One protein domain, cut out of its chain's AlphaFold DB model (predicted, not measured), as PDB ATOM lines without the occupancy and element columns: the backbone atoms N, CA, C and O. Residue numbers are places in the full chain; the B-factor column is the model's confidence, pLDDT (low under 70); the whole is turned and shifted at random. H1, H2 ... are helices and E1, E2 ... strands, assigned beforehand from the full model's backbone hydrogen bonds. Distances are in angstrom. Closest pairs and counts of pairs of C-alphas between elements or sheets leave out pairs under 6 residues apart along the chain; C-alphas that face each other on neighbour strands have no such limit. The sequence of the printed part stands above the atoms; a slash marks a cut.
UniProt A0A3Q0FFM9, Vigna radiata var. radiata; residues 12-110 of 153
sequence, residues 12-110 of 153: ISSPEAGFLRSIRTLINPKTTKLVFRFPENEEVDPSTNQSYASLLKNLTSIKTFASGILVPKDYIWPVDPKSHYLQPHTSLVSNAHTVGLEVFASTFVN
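This is residues 12 to 110 of the 153 residues of a protein of Vigna radiata var. radiata (UniProt A0A3Q0FFM9). A small, twisted sheet of four parallel strands forms a wall, with helices H1 and H4 lying along the strands on one of its faces, H1 at the E1 and E2 end of the sheet and H4 over E4; of the two short helices, H3 only grazes the sheet and H2 is not on it. Out of one end of this body runs a long loop, whose residues 80 to 85 stick out free. The printed part has 99 residues, with four named helices and four named strands in the order E1 H1 E2 H2 H3 E3 H4 E4; the sheet, E1 E2 E3 E4, is parallel throughout. The class is mixed, helices and strands, with under half of the residues in named elements. The whole is compact, with a radius of gyration of the C-alphas of 14.0 A, but elongated in outline, spanning 47 by 27 by 26 A.

Find C-alpha 12 at (127.303, 172.164, 184.257), where E1, residues 12 to 14, begins. H1 follows as residues 17 to 24, 10.5 A long, and E2 as residues 33 to 37, 12.5 A. Next come H2, residues 52 to 56, and H3, residues 59 to 63. E3, residues 68 to 72, runs 13.6 A from C-alpha 68 at (133.350, 165.649, 189.538). H4 is residues 92 to 98, 9.9 A long. E4, residues 102 to 108, covers 18.1 A and ends at C-alpha 108, (146.579, 178.427, 186.806).

Start at edge strand E1: N 12 and O 33 of its parallel neighbour E2 are 2.9 A apart, within hydrogen-bond range. Between E2 and E3 look at N 70 and O 36, 2.9 A, and between E3 and edge strand E4 at N 69 and O 102, 2.8 A. H1 and H4 are on the same face, two layers, helices over one face of a sheet. H1 runs along the strands at a height over the sheet of 9.2 A; its closest C-alphas to E2 are those of Leu 20 and Leu 34, 6.8 A. H4 runs along E4 at 7 degrees on the local plane, at a height of 8.8 A. H3 only grazes the sheet, and H2 is not on it. H3 and H4 are close but not clearly touching, the C-alphas of Leu 59 and Ala 96 being 6.3 A apart. E1, H1, E2, then E2, H2, H3, E3, then E3, H4, E4 are strand-helix-strand units, parallel neighbour strands joined through helices, each with a right-handed crossover. In H1, H2, H3 and H4 every O i to N i+4 pair is within hydrogen-bond range.

The two C-alphas farthest apart, those of Leu 26 and Ser 83, are 47.1 A from each other. The printed part has no cut. The links from E2 to H2, 14 residues, and from E3 to H4, 19 residues, are long. The mean pLDDT of the printed part is 94.3, and residue 42 alone is under 70.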
ATOM      1  N   ILE A  12     127.902 171.077 183.475       96.19
ATOM      2  CA  ILE A  12     127.303 172.164 184.257       96.19
ATOM      3  C   ILE A  12     128.042 172.220 185.590       96.19
ATOM      4  O   ILE A  12     128.057 171.238 186.330       96.19
ATOM      5  N   SER A  13     128.640 173.365 185.902       96.12
ATOM      6  CA  SER A  13     129.341 173.583 187.167       96.12
ATOM      7  C   SER A  13     128.606 174.580 188.052       96.12
ATOM      8  O   SER A  13     128.096 175.579 187.549       96.12
ATOM      9  N   SER A  14     128.610 174.360 189.365       96.62
ATOM     10  CA  SER A  14     128.106 175.333 190.340       96.62
ATOM     11  C   SER A  14     128.814 175.171 191.686       96.62
ATOM     12  O   SER A  14     129.155 174.038 192.041       96.62
ATOM     13  N   PRO A  15     129.033 176.267 192.435       95.88
ATOM     14  CA  PRO A  15     129.498 176.192 193.813       95.88
ATOM     15  C   PRO A  15     128.381 175.845 194.812       95.88
ATOM     16  O   PRO A  15     128.661 175.524 195.954       95.88
ATOM     17  N   GLU A  16     127.110 175.837 194.409       96.75
ATOM     18  CA  GLU A  16     125.993 175.573 195.322       96.75
ATOM     19  C   GLU A  16     125.515 174.113 195.227       96.75
ATOM     20  O   GLU A  16     124.999 173.673 194.189       96.75
ATOM     21  N   ALA A  17     125.642 173.336 196.310       97.00
ATOM     22  CA  ALA A  17     125.285 171.915 196.290       97.00
ATOM     23  C   ALA A  17     123.773 171.698 196.109       97.00
ATOM     24  O   ALA A  17     123.353 170.770 195.414       97.00
ATOM     25  N   GLY A  18     122.946 172.559 196.708       97.06
ATOM     26  CA  GLY A  18     121.491 172.553 196.570       97.06
ATOM     27  C   GLY A  18     121.045 172.748 195.125       97.06
ATOM     28  O   GLY A  18     120.176 172.013 194.650       97.06
ATOM     29  N   PHE A  19     121.702 173.652 194.395       97.12
ATOM     30  CA  PHE A  19     121.475 173.825 192.964       97.12
ATOM     31  C   PHE A  19     121.816 172.553 192.180       97.12
ATOM     32  O   PHE A  19     120.985 172.061 191.420       97.12
ATOM     33  N   LEU A  20     122.996 171.957 192.388       97.62
ATOM     34  CA  LEU A  20     123.365 170.727 191.670       97.62
ATOM     35  C   LEU A  20     122.419 169.560 191.988       97.62
ATOM     36  O   LEU A  20     122.045 168.804 191.090       97.62
ATOM     37  N   ARG A  21     121.978 169.435 193.244       97.06
ATOM     38  CA  ARG A  21     120.967 168.448 193.656       97.06
ATOM     39  C   ARG A  21     119.635 168.664 192.947       97.06
ATOM     40  O   ARG A  21     119.035 167.686 192.505       97.06
ATOM     41  N   SER A  22     119.183 169.913 192.830       96.19
ATOM     42  CA  SER A  22     117.893 170.230 192.212       96.19
ATOM     43  C   SER A  22     117.893 169.943 190.712       96.19
ATOM     44  O   SER A  22     116.938 169.354 190.213       96.19
ATOM     45  N   ILE A  23     118.980 170.257 189.999       95.25
ATOM     46  CA  ILE A  23     119.053 170.021 188.551       95.25
ATOM     47  C   ILE A  23     119.396 168.578 188.185       95.25
ATOM     48  O   ILE A  23     119.069 168.148 187.081       95.25
ATOM     49  N   ARG A  24     120.011 167.796 189.085       93.62
ATOM     50  CA  ARG A  24     120.359 166.388 188.820       93.62
ATOM     51  C   ARG A  24     119.148 165.542 188.428       93.62
ATOM     52  O   ARG A  24     119.299 164.603 187.654       93.62
ATOM     53  N   THR A  25     117.960 165.868 188.936       91.50
ATOM     54  CA  THR A  25     116.707 165.177 188.586       91.50
ATOM     55  C   THR A  25     116.153 165.590 187.218       91.50
ATOM     56  O   THR A  25     115.296 164.898 186.675       91.50
ATOM     57  N   LEU A  26     116.651 166.694 186.651       91.69
ATOM     58  CA  LEU A  26     116.171 167.307 185.411       91.69
ATOM     59  C   LEU A  26     117.056 166.996 184.196       91.69
ATOM     60  O   LEU A  26     116.662 167.283 183.066       91.69
ATOM     61  N   ILE A  27     118.248 166.430 184.406       91.94
ATOM     62  CA  ILE A  27     119.233 166.176 183.346       91.94
ATOM     63  C   ILE A  27     119.531 164.684 183.174       91.94
ATOM     64  O   ILE A  27     119.322 163.875 184.074       91.94
ATOM     65  N   ASN A  28     120.084 164.318 182.014       90.94
ATOM     66  CA  ASN A  28     120.610 162.975 181.784       90.94
ATOM     67  C   ASN A  28     122.096 162.908 182.200       90.94
ATOM     68  O   ASN A  28     122.945 163.463 181.497       90.94
ATOM     69  N   PRO A  29     122.449 162.183 183.279       86.06
ATOM     70  CA  PRO A  29     123.825 162.119 183.775       86.06
ATOM     71  C   PRO A  29     124.787 161.381 182.831       86.06
ATOM     72  O   PRO A  29     125.998 161.463 183.012       86.06
ATOM     73  N   LYS A  30     124.275 160.658 181.821       89.62
ATOM     74  CA  LYS A  30     125.110 160.020 180.788       89.62
ATOM     75  C   LYS A  30     125.623 161.010 179.743       89.62
ATOM     76  O   LYS A  30     126.607 160.715 179.077       89.62
ATOM     77  N   THR A  31     124.939 162.139 179.564       92.38
ATOM     78  CA  THR A  31     125.287 163.151 178.551       92.38
ATOM     79  C   THR A  31     125.788 164.449 179.166       92.38
ATOM     80  O   THR A  31     126.545 165.164 178.518       92.38
ATOM     81  N   THR A  32     125.385 164.746 180.403       95.19
ATOM     82  CA  THR A  32     125.730 165.983 181.103       95.19
ATOM     83  C   THR A  32     126.321 165.658 182.469       95.19
ATOM     84  O   THR A  32     125.659 165.065 183.322       95.19
ATOM     85  N   LYS A  33     127.570 166.064 182.690       96.56
ATOM     86  CA  LYS A  33     128.272 165.931 183.966       96.56
ATOM     87  C   LYS A  33     128.021 167.159 184.836       96.56
ATOM     88  O   LYS A  33     128.152 168.292 184.377       96.56
ATOM     89  N   LEU A  34     127.691 166.926 186.103       97.88
ATOM     90  CA  LEU A  34     127.607 167.982 187.111       97.88
ATOM     91  C   LEU A  34     128.942 168.110 187.832       97.88
ATOM     92  O   LEU A  34     129.482 167.103 188.291       97.88
ATOM     93  N   VAL A  35     129.463 169.327 187.950       98.31
ATOM     94  CA  VAL A  35     130.757 169.593 188.585       98.31
ATOM     95  C   VAL A  35     130.559 170.525 189.772       98.31
ATOM     96  O   VAL A  35     130.072 171.647 189.621       98.31
ATOM     97  N   PHE A  36     130.924 170.063 190.964       98.06
ATOM     98  CA  PHE A  36     130.860 170.889 192.166       98.06
ATOM     99  C   PHE A  36     132.108 171.764 192.263       98.06
ATOM    100  O   PHE A  36     133.223 171.249 192.317       98.06
ATOM    101  N   ARG A  37     131.927 173.087 192.224       96.69
ATOM    102  CA  ARG A  37     133.028 174.055 192.189       96.69
ATOM    103  C   ARG A  37     133.359 174.547 193.592       96.69
ATOM    104  O   ARG A  37     132.504 175.091 194.274       96.69
ATOM    105  N   PHE A  38     134.620 174.433 193.971       95.56
ATOM    106  CA  PHE A  38     135.156 175.016 195.190       95.56
ATOM    107  C   PHE A  38     135.690 176.423 194.882       95.56
ATOM    108  O   PHE A  38     136.391 176.596 193.879       95.56
ATOM    109  N   PRO A  39     135.341 177.438 195.686       90.44
ATOM    110  CA  PRO A  39     135.941 178.761 195.579       90.44
ATOM    111  C   PRO A  39     137.379 178.766 196.123       90.44
ATOM    112  O   PRO A  39     137.798 177.857 196.837       90.44
ATOM    113  N   GLU A  40     138.132 179.809 195.778       80.69
ATOM    114  CA  GLU A  40     139.506 180.020 196.257       80.69
ATOM    115  C   GLU A  40     139.565 180.314 197.756       80.69
ATOM    116  O   GLU A  40     140.385 179.744 198.471       80.69
ATOM    117  N   ASN A  41     138.656 181.162 198.236       76.38
ATOM    118  CA  ASN A  41     138.597 181.576 199.633       76.38
ATOM    119  C   ASN A  41     137.603 180.721 200.423       76.38
ATOM    120  O   ASN A  41     136.637 180.188 199.872       76.38
ATOM    121  N   GLU A  42     137.829 180.608 201.734       67.69
ATOM    122  CA  GLU A  42     136.938 179.865 202.623       67.69
ATOM    123  C   GLU A  42     135.578 180.561 202.750       67.69
ATOM    124  O   GLU A  42     135.380 181.477 203.547       67.69
ATOM    125  N   GLU A  43     134.628 180.084 201.956       84.50
ATOM    126  CA  GLU A  43     133.226 180.469 202.020       84.50
ATOM    127  C   GLU A  43     132.353 179.325 202.564       84.50
ATOM    128  O   GLU A  43     132.785 178.184 202.784       84.50
ATOM    129  N   VAL A  44     131.088 179.654 202.792       94.00
ATOM    130  CA  VAL A  44     130.034 178.715 203.173       94.00
ATOM    131  C   VAL A  44     129.144 178.491 201.958       94.00
ATOM    132  O   VAL A  44     128.749 179.449 201.298       94.00
ATOM    133  N   ASP A  45     128.799 177.238 201.670       94.44
ATOM    134  CA  ASP A  45     127.764 176.933 200.683       94.44
ATOM    135  C   ASP A  45     126.397 177.365 201.249       94.44
ATOM    136  O   ASP A  45     125.940 176.791 202.249       94.44
ATOM    137  N   PRO A  46     125.711 178.344 200.627       93.12
ATOM    138  CA  PRO A  46     124.469 178.905 201.157       93.12
ATOM    139  C   PRO A  46     123.332 177.881 201.237       93.12
ATOM    140  O   PRO A  46     122.408 178.046 202.032       93.12
ATOM    141  N   SER A  47     123.392 176.805 200.451       95.81
ATOM    142  CA  SER A  47     122.349 175.777 200.417       95.81
ATOM    143  C   SER A  47     122.478 174.720 201.513       95.81
ATOM    144  O   SER A  47     121.500 174.053 201.854       95.81
ATOM    145  N   THR A  48     123.680 174.542 202.067       94.00
ATOM    146  CA  THR A  48     123.967 173.532 203.097       94.00
ATOM    147  C   THR A  48     124.392 174.137 204.428       94.00
ATOM    148  O   THR A  48     124.411 173.419 205.428       94.00
ATOM    149  N   ASN A  49     124.717 175.434 204.443       95.38
ATOM    150  CA  ASN A  49     125.281 176.156 205.579       95.38
ATOM    151  C   ASN A  49     126.542 175.475 206.155       95.38
ATOM    152  O   ASN A  49     126.806 175.532 207.356       95.38
ATOM    153  N   GLN A  50     127.303 174.787 205.299       94.56
ATOM    154  CA  GLN A  50     128.577 174.144 205.622       94.56
ATOM    155  C   GLN A  50     129.709 174.847 204.876       94.56
ATOM    156  O   GLN A  50     129.531 175.286 203.740       94.56
ATOM    157  N   SER A  51     130.888 174.936 205.497       94.81
ATOM    158  CA  SER A  51     132.068 175.442 204.795       94.81
ATOM    159  C   SER A  51     132.487 174.484 203.685       94.81
ATOM    160  O   SER A  51     132.373 173.260 203.828       94.81
ATOM    161  N   TYR A  52     133.045 175.018 202.600       94.88
ATOM    162  CA  TYR A  52     133.591 174.183 201.525       94.88
ATOM    163  C   TYR A  52     134.676 173.222 202.032       94.88
ATOM    164  O   TYR A  52     134.700 172.060 201.634       94.88
ATOM    165  N   ALA A  53     135.498 173.642 202.999       90.56
ATOM    166  CA  ALA A  53     136.473 172.770 203.657       90.56
ATOM    167  C   ALA A  53     135.821 171.584 204.399       90.56
ATOM    168  O   ALA A  53     136.384 170.489 204.444       90.56
ATOM    169  N   SER A  54     134.635 171.776 204.985       93.00
ATOM    170  CA  SER A  54     133.864 170.693 205.608       93.00
ATOM    171  C   SER A  54     133.263 169.760 204.555       93.00
ATOM    172  O   SER A  54     133.400 168.542 204.671       93.00
ATOM    173  N   LEU A  55     132.687 170.318 203.486       95.19
ATOM    174  CA  LEU A  55     132.124 169.547 202.374       95.19
ATOM    175  C   LEU A  55     133.182 168.673 201.687       95.19
ATOM    176  O   LEU A  55     132.918 167.506 201.397       95.19
ATOM    177  N   LEU A  56     134.398 169.198 201.498       94.12
ATOM    178  CA  LEU A  56     135.513 168.480 200.873       94.12
ATOM    179  C   LEU A  56     135.914 167.209 201.637       94.12
ATOM    180  O   LEU A  56     136.369 166.241 201.033       94.12
ATOM    181  N   LYS A  57     135.694 167.164 202.957       94.62
ATOM    182  CA  LYS A  57     135.974 165.977 203.785       94.62
ATOM    183  C   LYS A  57     134.988 164.830 203.545       94.62
ATOM    184  O   LYS A  57     135.242 163.720 204.002       94.62
ATOM    185  N   ASN A  58     133.877 165.066 202.842       96.81
ATOM    186  CA  ASN A  58     132.851 164.061 202.568       96.81
ATOM    187  C   ASN A  58     132.580 163.911 201.061       96.81
ATOM    188  O   ASN A  58     131.491 164.199 200.556       96.81
ATOM    189  N   LEU A  59     133.584 163.408 200.340       98.38
ATOM    190  CA  LEU A  59     133.523 163.170 198.893       98.38
ATOM    191  C   LEU A  59     132.399 162.197 198.493       98.38
ATOM    192  O   LEU A  59     131.764 162.379 197.455       98.38
ATOM    193  N   THR A  60     132.075 161.215 199.341       98.12
ATOM    194  CA  THR A  60     130.943 160.298 199.119       98.12
ATOM    195  C   THR A  60     129.613 161.048 199.051       98.12
ATOM    196  O   THR A  60     128.795 160.767 198.177       98.12
ATOM    197  N   SER A  61     129.404 162.042 199.923       97.56
ATOM    198  CA  SER A  61     128.228 162.919 199.864       97.56
ATOM    199  C   SER A  61     128.205 163.732 198.569       97.56
ATOM    200  O   SER A  61     127.167 163.793 197.910       97.56
ATOM    201  N   ILE A  62     129.346 164.280 198.139       98.31
ATOM    202  CA  ILE A  62     129.449 165.034 196.879       98.31
ATOM    203  C   ILE A  62     129.085 164.162 195.670       98.31
ATOM    204  O   ILE A  62     128.305 164.580 194.811       98.31
ATOM    205  N   LYS A  63     129.538 162.904 195.636       98.00
ATOM    206  CA  LYS A  63     129.215 161.948 194.562       98.00
ATOM    207  C   LYS A  63     127.707 161.707 194.380       98.00
ATOM    208  O   LYS A  63     127.241 161.390 193.277       98.00
ATOM    209  N   THR A  64     126.906 161.912 195.429       97.00
ATOM    210  CA  THR A  64     125.438 161.787 195.349       97.00
ATOM    211  C   THR A  64     124.776 162.858 194.488       97.00
ATOM    212  O   THR A  64     123.637 162.659 194.069       97.00
ATOM    213  N   PHE A  65     125.474 163.954 194.165       96.50
ATOM    214  CA  PHE A  65     124.942 165.024 193.318       96.50
ATOM    215  C   PHE A  65     125.883 165.505 192.205       96.50
ATOM    216  O   PHE A  65     125.389 166.087 191.247       96.50
ATOM    217  N   ALA A  66     127.176 165.184 192.246       97.81
ATOM    218  CA  ALA A  66     128.149 165.576 191.227       97.81
ATOM    219  C   ALA A  66     128.860 164.373 190.579       97.81
ATOM    220  O   ALA A  66     129.002 163.300 191.169       97.81
ATOM    221  N   SER A  67     129.306 164.570 189.342       97.81
ATOM    222  CA  SER A  67     130.190 163.662 188.606       97.81
ATOM    223  C   SER A  67     131.669 163.987 188.828       97.81
ATOM    224  O   SER A  67     132.494 163.088 188.709       97.81
ATOM    225  N   GLY A  68     131.994 165.229 189.199       98.19
ATOM    226  CA  GLY A  68     133.350 165.649 189.538       98.19
ATOM    227  C   GLY A  68     133.390 166.900 190.412       98.19
ATOM    228  O   GLY A  68     132.349 167.490 190.724       98.19
ATOM    229  N   ILE A  69     134.596 167.297 190.798       98.50
ATOM    230  CA  ILE A  69     134.894 168.497 191.584       98.50
ATOM    231  C   ILE A  69     135.857 169.401 190.819       98.50
ATOM    232  O   ILE A  69     136.781 168.916 190.178       98.50
ATOM    233  N   LEU A  70     135.644 170.711 190.893       98.00
ATOM    234  CA  LEU A  70     136.559 171.729 190.382       98.00
ATOM    235  C   LEU A  70     137.172 172.453 191.574       98.00
ATOM    236  O   LEU A  70     136.434 173.092 192.321       98.00
ATOM    237  N   VAL A  71     138.483 172.330 191.767       96.94
ATOM    238  CA  VAL A  71     139.193 172.847 192.945       96.94
ATOM    239  C   VAL A  71     140.357 173.754 192.546       96.94
ATOM    240  O   VAL A  71     141.042 173.455 191.564       96.94
ATOM    241  N   PRO A  72     140.636 174.830 193.302       95.50
ATOM    242  CA  PRO A  72     141.887 175.574 193.167       95.50
ATOM    243  C   PRO A  72     143.094 174.642 193.313       95.50
ATOM    244  O   PRO A  72     143.067 173.727 194.143       95.50
ATOM    245  N   LYS A  73     144.162 174.868 192.537       93.81
ATOM    246  CA  LYS A  73     145.348 173.989 192.543       93.81
ATOM    247  C   LYS A  73     145.969 173.810 193.938       93.81
ATOM    248  O   LYS A  73     146.437 172.719 194.259       93.81
ATOM    249  N   ASP A  74     145.850 174.812 194.806       92.69
ATOM    250  CA  ASP A  74     146.383 174.805 196.175       92.69
ATOM    251  C   ASP A  74     145.680 173.798 197.108       92.69
ATOM    252  O   ASP A  74     146.238 173.393 198.125       92.69
ATOM    253  N   TYR A  75     144.477 173.325 196.758       94.19
ATOM    254  CA  TYR A  75     143.799 172.241 197.488       94.19
ATOM    255  C   TYR A  75     144.476 170.881 197.246       94.19
ATOM    256  O   TYR A  75     144.374 169.954 198.056       94.19
ATOM    257  N   ILE A  76     145.150 170.748 196.103       95.44
ATOM    258  CA  ILE A  76     145.883 169.549 195.699       95.44
ATOM    259  C   ILE A  76     147.344 169.686 196.117       95.44
ATOM    260  O   ILE A  76     147.891 168.762 196.712       95.44
ATOM    261  N   TRP A  77     147.962 170.835 195.842       93.69
ATOM    262  CA  TRP A  77     149.367 171.090 196.134       93.69
ATOM    263  C   TRP A  77     149.530 172.413 196.897       93.69
ATOM    264  O   TRP A  77     149.706 173.463 196.281       93.69
ATOM    265  N   PRO A  78     149.428 172.392 198.238       93.62
ATOM    266  CA  PRO A  78     149.366 173.616 199.030       93.62
ATOM    267  C   PRO A  78     150.679 174.396 199.012       93.62
ATOM    268  O   PRO A  78     151.761 173.813 198.946       93.62
ATOM    269  N   VAL A  79     150.587 175.711 199.177       91.25
ATOM    270  CA  VAL A  79     151.734 176.596 199.411       91.25
ATOM    271  C   VAL A  79     151.684 177.084 200.854       91.25
ATOM    272  O   VAL A  79     150.639 177.522 201.334       91.25
ATOM    273  N   ASP A  80     152.805 177.007 201.571       91.44
ATOM    274  CA  ASP A  80     152.880 177.556 202.923       91.44
ATOM    275  C   ASP A  80     152.784 179.092 202.873       91.44
ATOM    276  O   ASP A  80     153.580 179.736 202.184       91.44
ATOM    277  N   PRO A  81     151.851 179.715 203.614       89.06
ATOM    278  CA  PRO A  81     151.563 181.141 203.475       89.06
ATOM    279  C   PRO A  81     152.663 182.052 204.034       89.06
ATOM    280  O   PRO A  81     152.621 183.256 203.798       89.06
ATOM    281  N   LYS A  82     153.618 181.519 204.809       91.69
ATOM    282  CA  LYS A  82     154.697 182.311 205.425       91.69
ATOM    283  C   LYS A  82     155.978 182.272 204.605       91.69
ATOM    284  O   LYS A  82     156.654 183.283 204.463       91.69
ATOM    285  N   SER A  83     156.340 181.086 204.144       91.50
ATOM    286  CA  SER A  83     157.575 180.820 203.414       91.50
ATOM    287  C   SER A  83     157.387 180.842 201.903       91.50
ATOM    288  O   SER A  83     158.374 180.935 201.179       91.50
ATOM    289  N   HIS A  84     156.138 180.764 201.432       87.12
ATOM    290  CA  HIS A  84     155.775 180.608 200.025       87.12
ATOM    291  C   HIS A  84     156.366 179.348 199.376       87.12
ATOM    292  O   HIS A  84     156.437 179.248 198.152       87.12
ATOM    293  N   TYR A  85     156.768 178.363 200.187       89.25
ATOM    294  CA  TYR A  85     157.235 177.077 199.693       89.25
ATOM    295  C   TYR A  85     156.089 176.095 199.509       89.25
ATOM    296  O   TYR A  85     155.192 175.966 200.347       89.25
ATOM    297  N   LEU A  86     156.189 175.350 198.414       90.38
ATOM    298  CA  LEU A  86     155.296 174.258 198.091       90.38
ATOM    299  C   LEU A  86     155.376 173.167 199.171       90.38
ATOM    300  O   LEU A  86     156.459 172.730 199.562       90.38
ATOM    301  N   GLN A  87     154.220 172.744 199.665       94.62
ATOM    302  CA  GLN A  87     154.064 171.658 200.629       94.62
ATOM    303  C   GLN A  87     153.933 170.312 199.905       94.62
ATOM    304  O   GLN A  87     153.779 170.281 198.687       94.62
ATOM    305  N   PRO A  88     153.984 169.169 200.608       94.56
ATOM    306  CA  PRO A  88     153.604 167.894 200.010       94.56
ATOM    307  C   PRO A  88     152.174 167.942 199.456       94.56
ATOM    308  O   PRO A  88     151.286 168.536 200.071       94.56
ATOM    309  N   HIS A  89     151.946 167.300 198.309       94.81
ATOM    310  CA  HIS A  89     150.604 167.201 197.743       94.81
ATOM    311  C   HIS A  89     149.657 166.444 198.688       94.81
ATOM    312  O   HIS A  89     150.062 165.571 199.462       94.81
ATOM    313  N   THR A  90     148.369 166.758 198.609       95.88
ATOM    314  CA  THR A  90     147.327 166.095 199.392       95.88
ATOM    315  C   THR A  90     146.906 164.774 198.739       95.88
ATOM    316  O   THR A  90     147.289 164.447 197.613       95.88
ATOM    317  N   SER A  91     146.089 163.990 199.446       96.56
ATOM    318  CA  SER A  91     145.445 162.779 198.911       96.56
ATOM    319  C   SER A  91     144.104 163.061 198.222       96.56
ATOM    320  O   SER A  91     143.368 162.126 197.907       96.56
ATOM    321  N   LEU A  92     143.761 164.336 197.991       97.44
ATOM    322  CA  LEU A  92     142.459 164.746 197.462       97.44
ATOM    323  C   LEU A  92     142.116 164.038 196.146       97.44
ATOM    324  O   LEU A  92     141.024 163.486 196.028       97.44
ATOM    325  N   VAL A  93     143.053 164.018 195.194       97.88
ATOM    326  CA  VAL A  93     142.840 163.432 193.862       97.88
ATOM    327  C   VAL A  93     142.542 161.937 193.968       97.88
ATOM    328  O   VAL A  93     141.482 161.481 193.545       97.88
ATOM    329  N   SER A  94     143.409 161.181 194.644       97.38
ATOM    330  CA  SER A  94     143.240 159.736 194.823       97.38
ATOM    331  C   SER A  94     141.959 159.377 195.594       97.38
ATOM    332  O   SER A  94     141.264 158.418 195.246       97.38
ATOM    333  N   ASN A  95     141.600 160.157 196.620       98.25
ATOM    334  CA  ASN A  95     140.372 159.938 197.392       98.25
ATOM    335  C   ASN A  95     139.113 160.229 196.559       98.25
ATOM    336  O   ASN A  95     138.127 159.496 196.663       98.25
ATOM    337  N   ALA A  96     139.137 161.266 195.718       98.56
ATOM    338  CA  ALA A  96     138.048 161.589 194.799       98.56
ATOM    339  C   ALA A  96     137.860 160.483 193.753       98.56
ATOM    340  O   ALA A  96     136.744 159.988 193.576       98.56
ATOM    341  N   HIS A  97     138.951 160.009 193.153       98.44
ATOM    342  CA  HIS A  97     138.920 158.891 192.207       98.44
ATOM    343  C   HIS A  97     138.395 157.600 192.833       98.44
ATOM    344  O   HIS A  97     137.610 156.895 192.202       98.44
ATOM    345  N   THR A  98     138.729 157.324 194.099       98.31
ATOM    346  CA  THR A  98     138.221 156.147 194.833       98.31
ATOM    347  C   THR A  98     136.691 156.133 194.927       98.31
ATOM    348  O   THR A  98     136.077 155.069 194.863       98.31
ATOM    349  N   VAL A  99     136.047 157.302 195.029       98.31
ATOM    350  CA  VAL A  99     134.574 157.423 195.013       98.31
ATOM    351  C   VAL A  99     134.009 157.712 193.613       98.31
ATOM    352  O   VAL A  99     132.811 157.960 193.453       98.31
ATOM    353  N   GLY A 100     134.856 157.680 192.582       98.00
ATOM    354  CA  GLY A 100     134.498 157.912 191.185       98.00
ATOM    355  C   GLY A 100     134.154 159.365 190.853       98.00
ATOM    356  O   GLY A 100     133.318 159.593 189.977       98.00
ATOM    357  N   LEU A 101     134.701 160.341 191.579       98.56
ATOM    358  CA  LEU A 101     134.639 161.759 191.216       98.56
ATOM    359  C   LEU A 101     135.834 162.122 190.334       98.56
ATOM    360  O   LEU A 101     136.968 161.866 190.724       98.56
ATOM    361  N   GLU A 102     135.570 162.766 189.199       98.25
ATOM    362  CA  GLU A 102     136.612 163.432 188.405       98.25
ATOM    363  C   GLU A 102     137.123 164.673 189.151       98.25
ATOM    364  O   GLU A 102     136.354 165.338 189.855       98.25
ATOM    365  N   VAL A 103     138.397 165.012 188.987       98.38
ATOM    366  CA  VAL A 103     139.030 166.187 189.587       98.38
ATOM    367  C   VAL A 103     139.516 167.127 188.500       98.38
ATOM    368  O   VAL A 103     140.364 166.785 187.682       98.38
ATOM    369  N   PHE A 104     138.996 168.348 188.542       97.69
ATOM    370  CA  PHE A 104     139.406 169.455 187.700       97.69
ATOM    371  C   PHE A 104     140.200 170.450 188.548       97.69
ATOM    372  O   PHE A 104     139.690 170.930 189.561       97.69
ATOM    373  N   ALA A 105     141.433 170.767 188.158       96.94
ATOM    374  CA  ALA A 105     142.233 171.786 188.843       96.94
ATOM    375  C   ALA A 105     142.033 173.157 188.184       96.94
ATOM    376  O   ALA A 105     142.026 173.247 186.959       96.94
ATOM    377  N   SER A 106     141.889 174.223 188.964       95.19
ATOM    378  CA  SER A 106     141.794 175.607 188.476       95.19
ATOM    379  C   SER A 106     142.925 176.487 189.009       95.19
ATOM    380  O   SER A 106     143.842 175.983 189.650       95.19
ATOM    381  N   THR A 107     142.831 177.798 188.756       92.56
ATOM    382  CA  THR A 107     143.723 178.851 189.286       92.56
ATOM    383  C   THR A 107     145.166 178.792 188.783       92.56
ATOM    384  O   THR A 107     146.106 179.234 189.445       92.56
ATOM    385  N   PHE A 108     145.340 178.283 187.563       91.62
ATOM    386  CA  PHE A 108     146.579 178.427 186.806       91.62
ATOM    387  C   PHE A 108     146.674 179.841 186.231       91.62
ATOM    388  O   PHE A 108     145.827 180.251 185.435       91.62
ATOM    389  N   VAL A 109     147.717 180.558 186.632       88.69
ATOM    390  CA  VAL A 109     148.045 181.920 186.196       88.69
ATOM    391  C   VAL A 109     149.291 181.860 185.325       88.69
ATOM    392  O   VAL A 109     150.130 180.997 185.574       88.69
ATOM    393  N   ASN A 110     149.423 182.754 184.340       86.75
ATOM    394  CA  ASN A 110     150.581 182.849 183.426       86.75
ATOM    395  C   ASN A 110     151.081 184.291 183.230       86.75
ATOM    396  O   ASN A 110     152.013 184.539 182.469       86.75
TER     397      ASN A 110